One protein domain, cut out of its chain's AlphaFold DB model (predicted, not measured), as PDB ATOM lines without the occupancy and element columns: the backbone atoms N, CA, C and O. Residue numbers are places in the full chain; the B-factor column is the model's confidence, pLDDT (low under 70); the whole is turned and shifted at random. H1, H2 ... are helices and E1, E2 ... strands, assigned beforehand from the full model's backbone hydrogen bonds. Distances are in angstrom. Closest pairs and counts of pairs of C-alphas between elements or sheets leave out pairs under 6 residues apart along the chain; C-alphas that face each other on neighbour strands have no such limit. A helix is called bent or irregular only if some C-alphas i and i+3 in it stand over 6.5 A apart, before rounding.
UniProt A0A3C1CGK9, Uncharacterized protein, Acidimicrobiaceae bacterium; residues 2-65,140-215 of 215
ATOM      1  N   GLY A   2      -0.080 -55.480 -22.200       57.66
ATOM      2  CA  GLY A   2      -0.144 -54.805 -20.893       57.66
ATOM      3  C   GLY A   2       0.833 -55.184 -19.773       57.66
ATOM      4  O   GLY A   2       0.880 -54.429 -18.816       57.66
ATOM      5  N   GLU A   3       1.634 -56.252 -19.844       60.59
ATOM      6  CA  GLU A   3       2.432 -56.687 -18.665       60.59
ATOM      7  C   GLU A   3       3.784 -55.964 -18.485       60.59
ATOM      8  O   GLU A   3       4.414 -56.062 -17.438       60.59
ATOM      9  N   CYS A   4       4.234 -55.171 -19.463       64.12
ATOM     10  CA  CYS A   4       5.531 -54.485 -19.374       64.12
ATOM     11  C   CYS A   4       5.512 -53.194 -18.522       64.12
ATOM     12  O   CYS A   4       6.555 -52.564 -18.374       64.12
ATOM     13  N   GLY A   5       4.352 -52.771 -18.004       59.22
ATOM     14  CA  GLY A   5       4.197 -51.535 -17.219       59.22
ATOM     15  C   GLY A   5       4.178 -51.718 -15.696       59.22
ATOM     16  O   GLY A   5       4.464 -50.764 -14.976       59.22
ATOM     17  N   ASP A   6       3.884 -52.926 -15.206       72.25
ATOM     18  CA  ASP A   6       3.657 -53.184 -13.773       72.25
ATOM     19  C   ASP A   6       4.965 -53.176 -12.959       72.25
ATOM     20  O   ASP A   6       5.013 -52.693 -11.829       72.25
ATOM     21  N   THR A   7       6.079 -53.584 -13.575       86.56
ATOM     22  CA  THR A   7       7.398 -53.661 -12.918       86.56
ATOM     23  C   THR A   7       8.027 -52.293 -12.626       86.56
ATOM     24  O   THR A   7       8.762 -52.146 -11.650       86.56
ATOM     25  N   LEU A   8       7.738 -51.264 -13.437       85.75
ATOM     26  CA  LEU A   8       8.241 -49.903 -13.203       85.75
ATOM     27  C   LEU A   8       7.455 -49.207 -12.086       85.75
ATOM     28  O   LEU A   8       8.053 -48.532 -11.247       85.75
ATOM     29  N   VAL A   9       6.131 -49.391 -12.056       90.19
ATOM     30  CA  VAL A   9       5.270 -48.855 -10.991       90.19
ATOM     31  C   VAL A   9       5.599 -49.509  -9.649       90.19
ATOM     32  O   VAL A   9       5.750 -48.795  -8.658       90.19
ATOM     33  N   GLU A  10       5.789 -50.830  -9.615       92.00
ATOM     34  CA  GLU A  10       6.203 -51.552  -8.406       92.00
ATOM     35  C   GLU A  10       7.541 -51.031  -7.861       92.00
ATOM     36  O   GLU A  10       7.647 -50.708  -6.675       92.00
ATOM     37  N   LEU A  11       8.543 -50.852  -8.731       93.50
ATOM     38  CA  LEU A  11       9.849 -50.317  -8.340       93.50
ATOM     39  C   LEU A  11       9.749 -48.881  -7.805       93.50
ATOM     40  O   LEU A  11      10.392 -48.539  -6.810       93.50
ATOM     41  N   LEU A  12       8.927 -48.037  -8.434       94.69
ATOM     42  CA  LEU A  12       8.729 -46.658  -7.993       94.69
ATOM     43  C   LEU A  12       8.074 -46.612  -6.607       94.69
ATOM     44  O   LEU A  12       8.543 -45.879  -5.736       94.69
ATOM     45  N   ILE A  13       7.049 -47.434  -6.367       95.81
ATOM     46  CA  ILE A  13       6.396 -47.539  -5.056       95.81
ATOM     47  C   ILE A  13       7.373 -48.078  -4.000       95.81
ATOM     48  O   ILE A  13       7.433 -47.533  -2.896       95.81
ATOM     49  N   ALA A  14       8.188 -49.083  -4.331       96.12
ATOM     50  CA  ALA A  14       9.190 -49.629  -3.416       96.12
ATOM     51  C   ALA A  14      10.213 -48.566  -2.982       96.12
ATOM     52  O   ALA A  14      10.491 -48.419  -1.790       96.12
ATOM     53  N   ILE A  15      10.724 -47.768  -3.926       96.69
ATOM     54  CA  ILE A  15      11.657 -46.672  -3.630       96.69
ATOM     55  C   ILE A  15      10.994 -45.616  -2.739       96.69
ATOM     56  O   ILE A  15      11.624 -45.141  -1.793       96.69
ATOM     57  N   VAL A  16       9.725 -45.275  -2.988       98.25
ATOM     58  CA  VAL A  16       8.976 -44.321  -2.152       98.25
ATOM     59  C   VAL A  16       8.827 -44.839  -0.719       98.25
ATOM     60  O   VAL A  16       9.098 -44.096   0.223       98.25
ATOM     61  N   ILE A  17       8.465 -46.111  -0.527       97.62
ATOM     62  CA  ILE A  17       8.321 -46.707   0.812       97.62
ATOM     63  C   ILE A  17       9.661 -46.713   1.557       97.62
ATOM     64  O   ILE A  17       9.711 -46.358   2.738       97.62
ATOM     65  N   ILE A  18      10.757 -47.063   0.876       97.88
ATOM     66  CA  ILE A  18      12.101 -47.039   1.465       97.88
ATOM     67  C   ILE A  18      12.486 -45.606   1.845       97.88
ATOM     68  O   ILE A  18      12.923 -45.378   2.971       97.88
ATOM     69  N   ALA A  19      12.277 -44.628   0.959       98.12
ATOM     70  CA  ALA A  19      12.602 -43.227   1.228       98.12
ATOM     71  C   ALA A  19      11.820 -42.669   2.431       98.12
ATOM     72  O   ALA A  19      12.398 -41.992   3.287       98.12
ATOM     73  N   LEU A  20      10.529 -42.995   2.541       97.62
ATOM     74  CA  LEU A  20       9.696 -42.618   3.687       97.62
ATOM     75  C   LEU A  20      10.168 -43.295   4.979       97.62
ATOM     76  O   LEU A  20      10.289 -42.636   6.010       97.62
ATOM     77  N   SER A  21      10.501 -44.586   4.914       97.94
ATOM     78  CA  SER A  21      10.994 -45.348   6.069       97.94
ATOM     79  C   SER A  21      12.337 -44.813   6.570       97.94
ATOM     80  O   SER A  21      12.523 -44.630   7.771       97.94
ATOM     81  N   VAL A  22      13.261 -44.495   5.658       98.12
ATOM     82  CA  VAL A  22      14.562 -43.897   5.992       98.12
ATOM     83  C   VAL A  22      14.380 -42.506   6.598       98.12
ATOM     84  O   VAL A  22      15.021 -42.194   7.599       98.12
ATOM     85  N   SER A  23      13.476 -41.691   6.053       97.38
ATOM     86  CA  SER A  23      13.185 -40.358   6.599       97.38
ATOM     87  C   SER A  23      12.613 -40.439   8.018       97.38
ATOM     88  O   SER A  23      13.064 -39.714   8.905       97.38
ATOM     89  N   ALA A  24      11.675 -41.361   8.260       98.06
ATOM     90  CA  ALA A  24      11.119 -41.606   9.588       98.06
ATOM     91  C   ALA A  24      12.190 -42.097  10.579       98.06
ATOM     92  O   ALA A  24      12.247 -41.620  11.713       98.06
ATOM     93  N   LEU A  25      13.077 -42.997  10.142       98.19
ATOM     94  CA  LEU A  25      14.172 -43.521  10.960       98.19
ATOM     95  C   LEU A  25      15.186 -42.432  11.336       98.19
ATOM     96  O   LEU A  25      15.588 -42.346  12.495       98.19
ATOM     97  N   LEU A  26      15.581 -41.586  10.381       98.12
ATOM     98  CA  LEU A  26      16.487 -40.464  10.637       98.12
ATOM     99  C   LEU A  26      15.856 -39.444  11.589       98.12
ATOM    100  O   LEU A  26      16.529 -38.974  12.505       98.12
ATOM    101  N   GLY A  27      14.562 -39.155  11.420       97.94
ATOM    102  CA  GLY A  27      13.809 -38.311  12.347       97.94
ATOM    103  C   GLY A  27      13.831 -38.868  13.772       97.94
ATOM    104  O   GLY A  27      14.228 -38.168  14.702       97.94
ATOM    105  N   ALA A  28      13.497 -40.151  13.936       97.44
ATOM    106  CA  ALA A  28      13.518 -40.819  15.236       97.44
ATOM    107  C   ALA A  28      14.921 -40.839  15.872       97.44
ATOM    108  O   ALA A  28      15.059 -40.628  17.080       97.44
ATOM    109  N   LEU A  29      15.970 -41.043  15.069       97.62
ATOM    110  CA  LEU A  29      17.353 -41.044  15.542       97.62
ATOM    111  C   LEU A  29      17.782 -39.666  16.058       97.62
ATOM    112  O   LEU A  29      18.371 -39.583  17.134       97.62
ATOM    113  N   ILE A  30      17.467 -38.590  15.332       97.88
ATOM    114  CA  ILE A  30      17.785 -37.221  15.765       97.88
ATOM    115  C   ILE A  30      17.093 -36.919  17.096       97.88
ATOM    116  O   ILE A  30      17.746 -36.463  18.032       97.88
ATOM    117  N   THR A  31      15.800 -37.239  17.220       96.75
ATOM    118  CA  THR A  31      15.065 -37.068  18.481       96.75
ATOM    119  C   THR A  31      15.706 -37.858  19.625       96.75
ATOM    120  O   THR A  31      15.879 -37.319  20.717       96.75
ATOM    121  N   SER A  32      16.109 -39.109  19.377       97.50
ATOM    122  CA  SER A  32      16.764 -39.956  20.381       97.50
ATOM    123  C   SER A  32      18.109 -39.380  20.848       97.50
ATOM    124  O   SER A  32      18.381 -39.345  22.050       97.50
ATOM    125  N   LEU A  33      18.930 -38.870  19.925       95.75
ATOM    126  CA  LEU A  33      20.220 -38.258  20.249       95.75
ATOM    127  C   LEU A  33      20.059 -36.959  21.047       95.75
ATOM    128  O   LEU A  33      20.763 -36.774  22.041       95.75
ATOM    129  N   THR A  34      19.122 -36.093  20.648       95.38
ATOM    130  CA  THR A  34      18.835 -34.839  21.360       95.38
ATOM    131  C   THR A  34      18.331 -35.117  22.773       95.38
ATOM    132  O   THR A  34      18.901 -34.600  23.731       95.38
ATOM    133  N   SER A  35      17.353 -36.017  22.926       95.12
ATOM    134  CA  SER A  35      16.834 -36.414  24.242       95.12
ATOM    135  C   SER A  35      17.926 -37.018  25.135       95.12
ATOM    136  O   SER A  35      18.023 -36.697  26.320       95.12
ATOM    137  N   SER A  36      18.817 -37.839  24.569       95.69
ATOM    138  CA  SER A  36      19.955 -38.397  25.307       95.69
ATOM    139  C   SER A  36      20.936 -37.316  25.777       95.69
ATOM    140  O   SER A  36      21.445 -37.386  26.899       95.69
ATOM    141  N   ALA A  37      21.212 -36.313  24.940       90.38
ATOM    142  CA  ALA A  37      22.081 -35.198  25.303       90.38
ATOM    143  C   ALA A  37      21.476 -34.347  26.431       90.38
ATOM    144  O   ALA A  37      22.186 -34.027  27.387       90.38
ATOM    145  N   GLU A  38      20.176 -34.054  26.366       90.56
ATOM    146  CA  GLU A  38      19.446 -33.342  27.421       90.56
ATOM    147  C   GLU A  38      19.478 -34.112  28.745       90.56
ATOM    148  O   GLU A  38      19.830 -33.542  29.776       90.56
ATOM    149  N   HIS A  39      19.223 -35.423  28.728       94.06
ATOM    150  CA  HIS A  39      19.232 -36.231  29.949       94.06
ATOM    151  C   HIS A  39      20.618 -36.288  30.609       94.06
ATOM    152  O   HIS A  39      20.728 -36.217  31.833       94.06
ATOM    153  N   ARG A  40      21.699 -36.385  29.822       91.94
ATOM    154  CA  ARG A  40      23.067 -36.285  30.366       91.94
ATOM    155  C   ARG A  40      23.335 -34.904  30.961       91.94
ATOM    156  O   ARG A  40      23.973 -34.808  32.004       91.94
ATOM    157  N   SER A  41      22.839 -33.847  30.315       87.06
ATOM    158  CA  SER A  41      22.981 -32.479  30.817       87.06
ATOM    159  C   SER A  41      22.273 -32.290  32.159       87.06
ATOM    160  O   SER A  41      22.866 -31.708  33.063       87.06
ATOM    161  N   LEU A  42      21.041 -32.793  32.296       88.75
ATOM    162  CA  LEU A  42      20.269 -32.710  33.539       88.75
ATOM    163  C   LEU A  42      20.914 -33.528  34.664       88.75
ATOM    164  O   LEU A  42      21.081 -33.016  35.762       88.75
ATOM    165  N   ALA A  43      21.371 -34.751  34.384       91.19
ATOM    166  CA  ALA A  43      22.041 -35.585  35.388       91.19
ATOM    167  C   ALA A  43      23.342 -34.953  35.924       91.19
ATOM    168  O   ALA A  43      23.646 -35.035  37.116       91.19
ATOM    169  N   ASN A  44      24.110 -34.296  35.050       88.38
ATOM    170  CA  ASN A  44      25.299 -33.565  35.478       88.38
ATOM    171  C   ASN A  44      24.935 -32.338  36.329       88.38
ATOM    172  O   ASN A  44      25.647 -32.042  37.285       88.38
ATOM    173  N   LEU A  45      23.856 -31.625  35.984       85.62
ATOM    174  CA  LEU A  45      23.398 -30.458  36.738       85.62
ATOM    175  C   LEU A  45      22.964 -30.850  38.156       85.62
ATOM    176  O   LEU A  45      23.464 -30.251  39.104       85.62
ATOM    177  N   ASP A  46      22.175 -31.917  38.298       88.50
ATOM    178  CA  ASP A  46      21.757 -32.464  39.597       88.50
ATOM    179  C   ASP A  46      22.968 -32.822  40.475       88.50
ATOM    180  O   ASP A  46      23.066 -32.414  41.633       88.50
ATOM    181  N   THR A  47      23.974 -33.485  39.892       90.81
ATOM    182  CA  THR A  47      25.219 -33.813  40.605       90.81
ATOM    183  C   THR A  47      25.948 -32.553  41.091       90.81
ATOM    184  O   THR A  47      26.424 -32.514  42.227       90.81
ATOM    185  N   VAL A  48      26.030 -31.508  40.257       86.81
ATOM    186  CA  VAL A  48      26.672 -30.231  40.617       86.81
ATOM    187  C   VAL A  48      25.885 -29.501  41.706       86.81
ATOM    188  O   VAL A  48      26.501 -28.974  42.631       86.81
ATOM    189  N   VAL A  49      24.555 -29.474  41.617       85.44
ATOM    190  CA  VAL A  49      23.666 -28.839  42.602       85.44
ATOM    191  C   VAL A  49      23.763 -29.546  43.951       85.44
ATOM    192  O   VAL A  49      23.903 -28.890  44.983       85.44
ATOM    193  N   LYS A  50      23.761 -30.881  43.952       89.00
ATOM    194  CA  LYS A  50      23.908 -31.681  45.167       89.00
ATOM    195  C   LYS A  50      25.281 -31.505  45.813       89.00
ATOM    196  O   LYS A  50      25.350 -31.226  47.007       89.00
ATOM    197  N   GLY A  51      26.359 -31.604  45.034       89.44
ATOM    198  CA  GLY A  51      27.719 -31.388  45.542       89.44
ATOM    199  C   GLY A  51      27.908 -29.979  46.109       89.44
ATOM    200  O   GLY A  51      28.589 -29.796  47.118       89.44
ATOM    201  N   PHE A  52      27.245 -28.986  45.512       83.81
ATOM    202  CA  PHE A  52      27.186 -27.639  46.062       83.81
ATOM    203  C   PHE A  52      26.475 -27.613  47.417       83.81
ATOM    204  O   PHE A  52      27.014 -27.057  48.371       83.81
ATOM    205  N   ALA A  53      25.265 -28.174  47.504       83.38
ATOM    206  CA  ALA A  53      24.475 -28.178  48.732       83.38
ATOM    207  C   ALA A  53      25.241 -28.842  49.887       83.38
ATOM    208  O   ALA A  53      25.296 -28.288  50.978       83.38
ATOM    209  N   GLU A  54      25.919 -29.960  49.624       88.38
ATOM    210  CA  GLU A  54      26.775 -30.638  50.604       88.38
ATOM    211  C   GLU A  54      27.951 -29.755  51.057       88.38
ATOM    212  O   GLU A  54      28.208 -29.633  52.254       88.38
ATOM    213  N   ALA A  55      28.638 -29.084  50.125       85.38
ATOM    214  CA  ALA A  55      29.730 -28.166  50.456       85.38
ATOM    215  C   ALA A  55      29.250 -26.941  51.254       85.38
ATOM    216  O   ALA A  55      29.931 -26.501  52.181       85.38
ATOM    217  N   ALA A  56      28.077 -26.408  50.909       81.12
ATOM    218  CA  ALA A  56      27.428 -25.315  51.620       81.12
ATOM    219  C   ALA A  56      27.091 -25.721  53.057       81.12
ATOM    220  O   ALA A  56      27.499 -25.034  53.988       81.12
ATOM    221  N   THR A  57      26.407 -26.854  53.241       82.25
ATOM    222  CA  THR A  57      26.082 -27.397  54.564       82.25
ATOM    223  C   THR A  57      27.342 -27.602  55.395       82.25
ATOM    224  O   THR A  57      27.412 -27.110  56.514       82.25
ATOM    225  N   TYR A  58      28.374 -28.223  54.822       85.00
ATOM    226  CA  TYR A  58      29.638 -28.439  55.520       85.00
ATOM    227  C   TYR A  58      30.303 -27.130  55.970       85.00
ATOM    228  O   TYR A  58      30.793 -27.023  57.089       85.00
ATOM    229  N   GLN A  59      30.315 -26.099  55.123       82.19
ATOM    230  CA  GLN A  59      30.906 -24.809  55.493       82.19
ATOM    231  C   GLN A  59      30.087 -24.059  56.544       82.19
ATOM    232  O   GLN A  59      30.670 -23.366  57.376       82.19
ATOM    233  N   LEU A  60      28.764 -24.216  56.529       77.81
ATOM    234  CA  LEU A  60      27.884 -23.681  57.566       77.81
ATOM    235  C   LEU A  60      28.142 -24.372  58.910       77.81
ATOM    236  O   LEU A  60      28.273 -23.695  59.924       77.81
ATOM    237  N   GLU A  61      28.323 -25.694  58.905       78.94
ATOM    238  CA  GLU A  61      28.703 -26.476  60.091       78.94
ATOM    239  C   GLU A  61      30.094 -26.116  60.635       78.94
ATOM    240  O   GLU A  61      30.367 -26.287  61.821       78.94
ATOM    241  N   LEU A  62      30.986 -25.606  59.786       80.31
ATOM    242  CA  LEU A  62      32.316 -25.156  60.188       80.31
ATOM    243  C   LEU A  62      32.380 -23.686  60.617       80.31
ATOM    244  O   LEU A  62      33.479 -23.226  60.945       80.31
ATOM    245  N   GLN A  63      31.273 -22.929  60.602       74.25
ATOM    246  CA  GLN A  63      31.338 -21.518  60.983       74.25
ATOM    247  C   GLN A  63      31.877 -21.382  62.417       74.25
ATOM    248  O   GLN A  63      31.292 -21.924  63.357       74.25
ATOM    249  N   PRO A  64      33.018 -20.690  62.606       76.62
ATOM    250  CA  PRO A  64      33.621 -20.551  63.918       76.62
ATOM    251  C   PRO A  64      32.757 -19.634  64.772       76.62
ATOM    252  O   PRO A  64      32.236 -18.634  64.268       76.62
ATOM    253  N   ASN A  65      32.653 -19.946  66.064       86.38
ATOM    254  CA  ASN A  65      31.969 -19.102  67.040       86.38
ATOM    255  C   ASN A  65      32.380 -17.627  66.877       86.38
ATOM    256  O   ASN A  65      33.551 -17.310  66.664       86.38
ATOM    257  N   PHE A 140      24.172 -20.846  63.508       63.59
ATOM    258  CA  PHE A 140      23.008 -20.170  62.977       63.59
ATOM    259  C   PHE A 140      23.151 -18.655  63.155       63.59
ATOM    260  O   PHE A 140      23.437 -18.164  64.251       63.59
ATOM    261  N   ALA A 141      22.929 -17.896  62.085       60.53
ATOM    262  CA  ALA A 141      22.695 -16.467  62.211       60.53
ATOM    263  C   ALA A 141      21.195 -16.239  62.389       60.53
ATOM    264  O   ALA A 141      20.441 -16.263  61.420       60.53
ATOM    265  N   ASP A 142      20.754 -16.030  63.623       58.44
ATOM    266  CA  ASP A 142      19.416 -15.504  63.888       58.44
ATOM    267  C   ASP A 142      19.230 -14.193  63.122       58.44
ATOM    268  O   ASP A 142      20.099 -13.320  63.143       58.44
ATOM    269  N   CYS A 143      18.128 -14.071  62.382       64.25
ATOM    270  CA  CYS A 143      17.924 -12.952  61.459       64.25
ATOM    271  C   CYS A 143      19.072 -12.745  60.449       64.25
ATOM    272  O   CYS A 143      19.369 -11.605  60.080       64.25
ATOM    273  N   ALA A 144      19.724 -13.820  59.994       63.31
ATOM    274  CA  ALA A 144      20.714 -13.789  58.927       63.31
ATOM    275  C   ALA A 144      20.291 -12.857  57.782       63.31
ATOM    276  O   ALA A 144      19.204 -12.978  57.204       63.31
ATOM    277  N   SER A 145      21.193 -11.941  57.428       61.09
ATOM    278  CA  SER A 145      21.068 -11.158  56.210       61.09
ATOM    279  C   SER A 145      21.738 -11.908  55.069       61.09
ATOM    280  O   SER A 145      22.928 -12.223  55.108       61.09
ATOM    281  N   ALA A 146      20.954 -12.191  54.042       58.41
ATOM    282  CA  ALA A 146      21.442 -12.689  52.776       58.41
ATOM    283  C   ALA A 146      21.766 -11.511  51.866       58.41
ATOM    284  O   ALA A 146      20.872 -10.777  51.451       58.41
ATOM    285  N   THR A 147      23.043 -11.319  51.547       57.06
ATOM    286  CA  THR A 147      23.443 -10.346  50.525       57.06
ATOM    287  C   THR A 147      24.353 -11.031  49.512       57.06
ATOM    288  O   THR A 147      25.516 -11.319  49.795       57.06
ATOM    289  N   GLY A 148      23.812 -11.318  48.325       63.03
ATOM    290  CA  GLY A 148      24.546 -11.963  47.235       63.03
ATOM    291  C   GLY A 148      24.927 -13.411  47.552       63.03
ATOM    292  O   GLY A 148      24.052 -14.265  47.681       63.03
ATOM    293  N   THR A 149      26.235 -13.669  47.665       59.91
ATOM    294  CA  THR A 149      26.857 -15.000  47.813       59.91
ATOM    295  C   THR A 149      27.321 -15.325  49.235       59.91
ATOM    296  O   THR A 149      27.986 -16.342  49.435       59.91
ATOM    297  N   ASN A 150      27.026 -14.467  50.214       63.12
ATOM    298  CA  ASN A 150      27.513 -14.626  51.585       63.12
ATOM    299  C   ASN A 150      26.378 -15.025  52.528       63.12
ATOM    300  O   ASN A 150      25.340 -14.361  52.564       63.12
ATOM    301  N   TYR A 151      26.618 -16.065  53.329       69.44
ATOM    302  CA  TYR A 151      25.795 -16.389  54.488       69.44
ATOM    303  C   TYR A 151      26.522 -15.904  55.734       69.44
ATOM    304  O   TYR A 151      27.631 -16.359  56.025       69.44
ATOM    305  N   ASN A 152      25.925 -14.944  56.442       65.69
ATOM    306  CA  ASN A 152      26.519 -14.363  57.648       65.69
ATOM    307  C   ASN A 152      27.973 -13.872  57.432       65.69
ATOM    308  O   ASN A 152      28.867 -14.110  58.239       65.69
ATOM    309  N   GLY A 153      28.242 -13.260  56.273       63.09
ATOM    310  CA  GLY A 153      29.561 -12.720  55.926       63.09
ATOM    311  C   GLY A 153      30.623 -13.737  55.481       63.09
ATOM    312  O   GLY A 153      31.669 -13.303  55.002       63.09
ATOM    313  N   SER A 154      30.372 -15.052  55.557       67.06
ATOM    314  CA  SER A 154      31.285 -16.061  54.993       67.06
ATOM    315  C   SER A 154      30.906 -16.426  53.553       67.06
ATOM    316  O   SER A 154      29.743 -16.758  53.298       67.06
ATOM    317  N   PRO A 155      31.863 -16.394  52.607       71.50
ATOM    318  CA  PRO A 155      31.631 -16.873  51.252       71.50
ATOM    319  C   PRO A 155      31.543 -18.400  51.244       71.50
ATOM    320  O   PRO A 155      32.378 -19.071  51.853       71.50
ATOM    321  N   ILE A 156      30.577 -18.951  50.503       75.69
ATOM    322  CA  ILE A 156      30.569 -20.390  50.234       75.69
ATOM    323  C   ILE A 156      31.594 -20.685  49.139       75.69
ATOM    324  O   ILE A 156      31.416 -20.288  47.986       75.69
ATOM    325  N   ASN A 157      32.676 -21.374  49.493       79.06
ATOM    326  CA  ASN A 157      33.736 -21.723  48.557       79.06
ATOM    327  C   ASN A 157      33.446 -23.085  47.921       79.06
ATOM    328  O   ASN A 157      33.810 -24.125  48.469       79.06
ATOM    329  N   TYR A 158      32.776 -23.076  46.773       83.75
ATOM    330  CA  TYR A 158      32.578 -24.254  45.935       83.75
ATOM    331  C   TYR A 158      33.098 -23.966  44.532       83.75
ATOM    332  O   TYR A 158      32.722 -22.971  43.910       83.75
ATOM    333  N   VAL A 159      33.957 -24.851  44.028       87.38
ATOM    334  CA  VAL A 159      34.507 -24.756  42.675       87.38
ATOM    335  C   VAL A 159      33.765 -25.761  41.796       87.38
ATOM    336  O   VAL A 159      34.024 -26.961  41.912       87.38
ATOM    337  N   PRO A 160      32.830 -25.316  40.937       84.12
ATOM    338  CA  PRO A 160      32.127 -26.225  40.044       84.12
ATOM    339  C   PRO A 160      33.094 -26.842  39.016       84.12
ATOM    340  O   PRO A 160      34.139 -26.252  38.711       84.12
ATOM    341  N   PRO A 161      32.750 -28.003  38.428       87.25
ATOM    342  CA  PRO A 161      33.496 -28.557  37.303       87.25
ATOM    343  C   PRO A 161      33.625 -27.549  36.146       87.25
ATOM    344  O   PRO A 161      32.733 -26.713  35.958       87.25
ATOM    345  N   PRO A 162      34.688 -27.637  35.322       86.88
ATOM    346  CA  PRO A 162      34.884 -26.729  34.195       86.88
ATOM    347  C   PRO A 162      33.643 -26.613  33.299       86.88
ATOM    348  O   PRO A 162      33.058 -27.615  32.894       86.88
ATOM    349  N   GLY A 163      33.260 -25.376  32.978       84.62
ATOM    350  CA  GLY A 163      32.101 -25.063  32.138       84.62
ATOM    351  C   GLY A 163      30.794 -24.833  32.900       84.62
ATOM    352  O   GLY A 163      29.880 -24.259  32.324       84.62
ATOM    353  N   TYR A 164      30.703 -25.202  34.178       82.56
ATOM    354  CA  TYR A 164      29.545 -24.896  35.022       82.56
ATOM    355  C   TYR A 164      29.787 -23.617  35.827       82.56
ATOM    356  O   TYR A 164      30.905 -23.360  36.273       82.56
ATOM    357  N   SER A 165      28.734 -22.828  36.053       81.00
ATOM    358  CA  SER A 165      28.742 -21.769  37.060       81.00
ATOM    359  C   SER A 165      27.695 -22.081  38.124       81.00
ATOM    360  O   SER A 165      26.528 -22.354  37.845       81.00
ATOM    361  N   ALA A 166      28.125 -22.067  39.379       72.06
ATOM    362  CA  ALA A 166      27.219 -22.112  40.511       72.06
ATOM    363  C   ALA A 166      27.208 -20.714  41.120       72.06
ATOM    364  O   ALA A 166      28.248 -20.220  41.552       72.06
ATOM    365  N   THR A 167      26.048 -20.060  41.106       67.00
ATOM    366  CA  THR A 167      25.881 -18.788  41.803       67.00
ATOM    367  C   THR A 167      25.052 -19.055  43.039       67.00
ATOM    368  O   THR A 167      23.869 -19.373  42.943       67.00
ATOM    369  N   VAL A 168      25.637 -18.871  44.218       63.47
ATOM    370  CA  VAL A 168      24.804 -18.769  45.412       63.47
ATOM    371  C   VAL A 168      24.127 -17.426  45.361       63.47
ATOM    372  O   VAL A 168      24.752 -16.394  45.578       63.47
ATOM    373  N   ASN A 169      22.851 -17.441  45.023       65.56
ATOM    374  CA  ASN A 169      22.010 -16.294  45.254       65.56
ATOM    375  C   ASN A 169      21.202 -16.613  46.492       65.56
ATOM    376  O   ASN A 169      20.158 -17.262  46.410       65.56
ATOM    377  N   PHE A 170      21.673 -16.131  47.639       67.25
ATOM    378  CA  PHE A 170      20.794 -16.008  48.784       67.25
ATOM    379  C   PHE A 170      19.792 -14.898  48.450       67.25
ATOM    380  O   PHE A 170      19.984 -13.728  48.765       67.25
ATOM    381  N   LYS A 171      18.761 -15.246  47.677       59.47
ATOM    382  CA  LYS A 171      17.805 -14.277  47.130       59.47
ATOM    383  C   LYS A 171      16.947 -13.678  48.246       59.47
ATOM    384  O   LYS A 171      16.577 -12.511  48.193       59.47
ATOM    385  N   SER A 172      16.668 -14.498  49.254       66.12
ATOM    386  CA  SER A 172      16.068 -14.145  50.534       66.12
ATOM    387  C   SER A 172      16.249 -15.333  51.471       66.12
ATOM    388  O   SER A 172      15.973 -16.462  51.060       66.12
ATOM    389  N   ILE A 173      16.677 -15.100  52.707       72.62
ATOM    390  CA  ILE A 173      16.526 -16.107  53.761       72.62
ATOM    391  C   ILE A 173      15.084 -15.998  54.230       72.62
ATOM    392  O   ILE A 173      14.648 -14.922  54.637       72.62
ATOM    393  N   GLN A 174      14.342 -17.090  54.084       84.00
ATOM    394  CA  GLN A 174      13.011 -17.196  54.657       84.00
ATOM    395  C   GLN A 174      13.067 -18.060  55.904       84.00
ATOM    396  O   GLN A 174      13.916 -18.941  56.019       84.00
ATOM    397  N   TYR A 175      12.138 -17.829  56.808       84.44
ATOM    398  CA  TYR A 175      12.086 -18.448  58.113       84.44
ATOM    399  C   TYR A 175      10.772 -19.192  58.275       84.44
ATOM    400  O   TYR A 175       9.744 -18.747  57.768       84.44
ATOM    401  N   TRP A 176      10.794 -20.342  58.947       88.50
ATOM    402  CA  TRP A 176       9.560 -21.076  59.211       88.50
ATOM    403  C   TRP A 176       8.725 -20.357  60.273       88.50
ATOM    404  O   TRP A 176       9.139 -20.250  61.432       88.50
ATOM    405  N   ASN A 177       7.527 -19.917  59.891       86.25
ATOM    406  CA  ASN A 177       6.544 -19.346  60.795       86.25
ATOM    407  C   ASN A 177       5.510 -20.415  61.173       86.25
ATOM    408  O   ASN A 177       4.645 -20.781  60.379       86.25
ATOM    409  N   SER A 178       5.574 -20.898  62.416       87.81
ATOM    410  CA  SER A 178       4.672 -21.936  62.935       87.81
ATOM    411  C   SER A 178       3.240 -21.461  63.194       87.81
ATOM    412  O   SER A 178       2.386 -22.268  63.537       87.81
ATOM    413  N   VAL A 179       2.976 -20.153  63.120       89.56
ATOM    414  CA  VAL A 179       1.623 -19.594  63.274       89.56
ATOM    415  C   VAL A 179       0.881 -19.627  61.942       89.56
ATOM    416  O   VAL A 179      -0.329 -19.839  61.916       89.56
ATOM    417  N   THR A 180       1.594 -19.401  60.838       92.69
ATOM    418  CA  THR A 180       1.023 -19.356  59.484       92.69
ATOM    419  C   THR A 180       1.296 -20.619  58.667       92.69
ATOM    420  O   THR A 180       0.790 -20.719  57.552       92.69
ATOM    421  N   ASP A 181       2.081 -21.560  59.205       92.44
ATOM    422  CA  ASP A 181       2.581 -22.758  58.519       92.44
ATOM    423  C   ASP A 181       3.238 -22.434  57.164       92.44
ATOM    424  O   ASP A 181       3.058 -23.136  56.164       92.44
ATOM    425  N   ALA A 182       3.990 -21.330  57.115       91.81
ATOM    426  CA  ALA A 182       4.602 -20.822  55.895       91.81
ATOM    427  C   ALA A 182       6.003 -20.249  56.139       91.81
ATOM    428  O   ALA A 182       6.347 -19.821  57.238       91.81
ATOM    429  N   PHE A 183       6.805 -20.211  55.073       88.12
ATOM    430  CA  PHE A 183       8.079 -19.498  55.066       88.12
ATOM    431  C   PHE A 183       7.852 -17.996  54.866       88.12
ATOM    432  O   PHE A 183       7.268 -17.588  53.859       88.12
ATOM    433  N   ASP A 184       8.327 -17.170  55.797       88.88
ATOM    434  CA  ASP A 184       8.220 -15.710  55.732       88.88
ATOM    435  C   ASP A 184       9.559 -15.010  56.047       88.88
ATOM    436  O   ASP A 184      10.618 -15.632  56.027       88.88
ATOM    437  N   VAL A 185       9.541 -13.690  56.246       81.88
ATOM    438  CA  VAL A 185      10.741 -12.889  56.571       81.88
ATOM    439  C   VAL A 185      10.934 -12.675  58.077       81.88
ATOM    440  O   VAL A 185      11.854 -11.966  58.483       81.88
ATOM    441  N   THR A 186      10.062 -13.245  58.905       83.56
ATOM    442  CA  THR A 186      10.077 -13.092  60.357       83.56
ATOM    443  C   THR A 186      11.057 -14.094  60.939       83.56
ATOM    444  O   THR A 186      10.853 -15.295  60.828       83.56
ATOM    445  N   CYS A 187      12.127 -13.612  61.565       77.06
ATOM    446  CA  CYS A 187      13.179 -14.481  62.080       77.06
ATOM    447  C   CYS A 187      12.645 -15.601  62.987       77.06
ATOM    448  O   CYS A 187      11.798 -15.363  63.848       77.06
ATOM    449  N   SER A 188      13.177 -16.804  62.790       82.00
ATOM    450  CA  SER A 188      12.828 -18.038  63.501       82.00
ATOM    451  C   SER A 188      14.025 -18.996  63.467       82.00
ATOM    452  O   SER A 188      14.966 -18.772  62.704       82.00
ATOM    453  N   ASP A 189      13.967 -20.095  64.219       73.94
ATOM    454  CA  ASP A 189      15.061 -21.069  64.400       73.94
ATOM    455  C   ASP A 189      15.330 -21.951  63.167       73.94
ATOM    456  O   ASP A 189      16.262 -22.763  63.151       73.94
ATOM    457  N   TYR A 190      14.492 -21.836  62.134       83.62
ATOM    458  CA  TYR A 190      14.568 -22.624  60.909       83.62
ATOM    459  C   TYR A 190      14.574 -21.712  59.686       83.62
ATOM    460  O   TYR A 190      13.657 -20.916  59.496       83.62
ATOM    461  N   GLN A 191      15.589 -21.865  58.843       84.00
ATOM    462  CA  GLN A 191      15.856 -21.058  57.657       84.00
ATOM    463  C   GLN A 191      15.744 -21.893  56.388       84.00
ATOM    464  O   GLN A 191      16.265 -23.000  56.333       84.00
ATOM    465  N   LEU A 192      15.127 -21.351  55.342       85.62
ATOM    466  CA  LEU A 192      15.154 -21.919  53.998       85.62
ATOM    467  C   LEU A 192      16.251 -21.241  53.181       85.62
ATOM    468  O   LEU A 192      16.161 -20.056  52.851       85.62
ATOM    469  N   LEU A 193      17.273 -22.007  52.824       79.12
ATOM    470  CA  LEU A 193      18.322 -21.580  51.909       79.12
ATOM    471  C   LEU A 193      17.962 -22.066  50.512       79.12
ATOM    472  O   LEU A 193      17.534 -23.201  50.343       79.12
ATOM    473  N   THR A 194      18.136 -21.203  49.512       83.00
ATOM    474  CA  THR A 194      17.870 -21.516  48.103       83.00
ATOM    475  C   THR A 194      19.133 -21.278  47.289       83.00
ATOM    476  O   THR A 194      19.720 -20.201  47.366       83.00
ATOM    477  N   ILE A 195      19.554 -22.273  46.514       76.62
ATOM    478  CA  ILE A 195      20.729 -22.223  45.638       76.62
ATOM    479  C   ILE A 195      20.260 -22.380  44.200       76.62
ATOM    480  O   ILE A 195      19.420 -23.233  43.934       76.62
ATOM    481  N   THR A 196      20.852 -21.628  43.271       83.00
ATOM    482  CA  THR A 196      20.622 -21.793  41.833       83.00
ATOM    483  C   THR A 196      21.940 -22.105  41.118       83.00
ATOM    484  O   THR A 196      22.883 -21.317  41.163       83.00
ATOM    485  N   ALA A 197      22.018 -23.241  40.430       79.69
ATOM    486  CA  ALA A 197      23.129 -23.554  39.533       79.69
ATOM    487  C   ALA A 197      22.714 -23.301  38.085       79.69
ATOM    488  O   ALA A 197      21.570 -23.560  37.720       79.69
ATOM    489  N   THR A 198      23.646 -22.836  37.251       82.75
ATOM    490  CA  THR A 198      23.399 -22.585  35.830       82.75
ATOM    491  C   THR A 198      24.400 -23.375  34.988       82.75
ATOM    492  O   THR A 198      25.617 -23.234  35.108       82.75
ATOM    493  N   ALA A 199      23.878 -24.243  34.125       80.81
ATOM    494  CA  ALA A 199      24.659 -24.982  33.145       80.81
ATOM    495  C   ALA A 199      25.184 -24.044  32.039       80.81
ATOM    496  O   ALA A 199      24.563 -23.015  31.759       80.81
ATOM    497  N   PRO A 200      26.256 -24.419  31.314       80.00
ATOM    498  CA  PRO A 200      26.742 -23.635  30.172       80.00
ATOM    499  C   PRO A 200      25.710 -23.469  29.044       80.00
ATOM    500  O   PRO A 200      25.824 -22.556  28.232       80.00
ATOM    501  N   SER A 201      24.681 -24.321  28.998       82.19
ATOM    502  CA  SER A 201      23.535 -24.190  28.090       82.19
ATOM    503  C   SER A 201      22.558 -23.067  28.472       82.19
ATOM    504  O   SER A 201      21.633 -22.790  27.715       82.19
ATOM    505  N   GLY A 202      22.723 -22.443  29.644       85.06
ATOM    506  CA  GLY A 202      21.802 -21.454  30.210       85.06
ATOM    507  C   GLY A 202      20.657 -22.057  31.031       85.06
ATOM    508  O   GLY A 202      19.923 -21.320  31.690       85.06
ATOM    509  N   VAL A 203      20.511 -23.387  31.042       84.25
ATOM    510  CA  VAL A 203      19.544 -24.080  31.906       84.25
ATOM    511  C   VAL A 203      19.950 -23.879  33.361       84.25
ATOM    512  O   VAL A 203      21.116 -24.061  33.704       84.25
ATOM    513  N   SER A 204      18.994 -23.502  34.208       87.44
ATOM    514  CA  SER A 204      19.227 -23.333  35.640       87.44
ATOM    515  C   SER A 204      18.367 -24.285  36.453       87.44
ATOM    516  O   SER A 204      17.212 -24.528  36.105       87.44
ATOM    517  N   GLU A 205      18.924 -24.781  37.547       87.62
ATOM    518  CA  GLU A 205      18.239 -25.625  38.517       87.62
ATOM    519  C   GLU A 205      18.382 -25.014  39.903       87.62
ATOM    520  O   GLU A 205      19.407 -24.408  40.225       87.62
ATOM    521  N   THR A 206      17.324 -25.141  40.698       88.38
ATOM    522  CA  THR A 206      17.249 -24.560  42.032       88.38
ATOM    523  C   THR A 206      16.976 -25.655  43.046       88.38
ATOM    524  O   THR A 206      16.029 -26.419  42.879       88.38
ATOM    525  N   ILE A 207      17.766 -25.687  44.116       86.69
ATOM    526  CA  ILE A 207      17.515 -26.524  45.289       86.69
ATOM    527  C   ILE A 207      17.276 -25.629  46.496       86.69
ATOM    528  O   ILE A 207      17.965 -24.622  46.678       86.69
ATOM    529  N   SER A 208      16.310 -26.008  47.328       88.00
ATOM    530  CA  SER A 208      16.089 -25.368  48.618       88.00
ATOM    531  C   SER A 208      16.224 -26.392  49.734       88.00
ATOM    532  O   SER A 208      15.726 -27.509  49.620       88.00
ATOM    533  N   PHE A 209      16.899 -26.016  50.814       85.75
ATOM    534  CA  PHE A 209      17.083 -26.866  51.984       85.75
ATOM    535  C   PHE A 209      16.935 -26.048  53.260       85.75
ATOM    536  O   PHE A 209      17.179 -24.841  53.291       85.75
ATOM    537  N   GLY A 210      16.481 -26.726  54.308       86.56
ATOM    538  CA  GLY A 210      16.343 -26.141  55.626       86.56
ATOM    539  C   GLY A 210      17.650 -26.173  56.399       86.56
ATOM    540  O   GLY A 210      18.313 -27.207  56.437       86.56
ATOM    541  N   VAL A 211      17.978 -25.075  57.062       81.44
ATOM    542  CA  VAL A 211      19.015 -25.010  58.091       81.44
ATOM    543  C   VAL A 211      18.325 -24.690  59.404       81.44
ATOM    544  O   VAL A 211      17.489 -23.793  59.463       81.44
ATOM    545  N   ARG A 212      18.656 -25.428  60.458       80.25
ATOM    546  CA  ARG A 212      18.137 -25.184  61.803       80.25
ATOM    547  C   ARG A 212      19.281 -24.885  62.750       80.25
ATOM    548  O   ARG A 212      20.360 -25.451  62.578       80.25
ATOM    549  N   SER A 213      19.016 -24.076  63.767       68.50
ATOM    550  CA  SER A 213      19.950 -23.946  64.881       68.50
ATOM    551  C   SER A 213      20.188 -25.324  65.533       68.50
ATOM    552  O   SER A 213      19.215 -26.069  65.746       68.50
ATOM    553  N   PRO A 214      21.448 -25.728  65.782       62.69
ATOM    554  CA  PRO A 214      21.742 -26.939  66.534       62.69
ATOM    555  C   PRO A 214      21.216 -26.782  67.967       62.69
ATOM    556  O   PRO A 214      21.477 -25.774  68.618       62.69
ATOM    557  N   ILE A 215      20.438 -27.770  68.413       55.78
ATOM    558  CA  ILE A 215      19.885 -27.851  69.777       55.78
ATOM    559  C   ILE A 215      20.951 -28.191  70.818       55.78
ATOM    560  O   ILE A 215      21.894 -28.941  70.473       55.78
TER     561      ILE A 215
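What this domain is: This is residues 2 to 65 and 140 to 215 of the 215 residues of an uncharacterized protein of Acidimicrobiaceae bacterium (UniProt A0A3C1CGK9). One very long helix, H1, reaches like an arm out of a small head: residues 2 to 40, of which 3 to 40 belong to H1, stick out free, and residues 42 to 60 of H1 graze a small, strongly twisted sheet. In that sheet the long hairpin of E4 and E5 is the main part, and on the side of E4 away from E5 stand the short strands E2 and E1, one near each end of E4, with E3 beyond E2. The printed part has 140 residues with one named helix and five named strands; along the chain H1 comes first and the five strands follow it, the sheet is branched, its neighbour pairs E1 and E4, E2 and E3, E2 and E4, and E4 and E5 are antiparallel, and the class is mixed, helices and strands. The whole is extended, with a radius of gyration of the C-alphas of 27.4 A and spans of 99 by 38 by 24 A, the arm making the length.

How they stand to each other: Start with H1, residues 3 to 61, in which 52 of 55 O i to N i+4 pairs are within hydrogen-bond range; it is irregular, but only just, with C-alphas 4 and 7 being 6.8 A apart. It is on the sheet but only grazes it, with residues 42 to 60. Look next at E4, residues 190 to 198, whose closest C-alpha to H1 is that of Ala 197, 6.1 A from that of Val 49. E5, residues 204 to 212, forms a hairpin with E4, antiparallel at 160 degrees; N 191 and O 211 are 2.8 A apart. On the other side of E4 find E1, residues 165 to 167, antiparallel to it, with N 198 and O 165 at 3.0 A. On the same side as E1 is E2, residues 174 to 177, antiparallel to E4, with N 192 and O 174 at 2.8 A. E3, residues 182 to 184, makes a hairpin with E2, with N 175 and O 184 at 2.8 A; E3 and E5 are apart.

Where its parts are: Find C-alpha 3 at (2.432, -56.687, -18.665); from there H1 runs 88.3 A to C-alpha 61 at (28.703, -26.476, 60.091). Later, E4 covers 26.6 A and E5 26.3 A, the latter ending with C-alpha 212 at (18.137, -25.184, 61.803). E1, E2 and E3 have 3, 4 and 3 residues.

The domain as a whole: The C-alphas of Gly 2 and Asn 65, the two farthest apart, are 100.2 A apart. Residues 66 to 139 are not printed, and C-alphas 65 and 140 are 9.9 A apart across this cut, which the link from H1 to E1 spans. Of the links printed whole, none is long. Residues 140 to 164 hold no named element. Confidence is under 70 at residues 2 to 5, 140 to 154, 167 to 172 and 213 to 215.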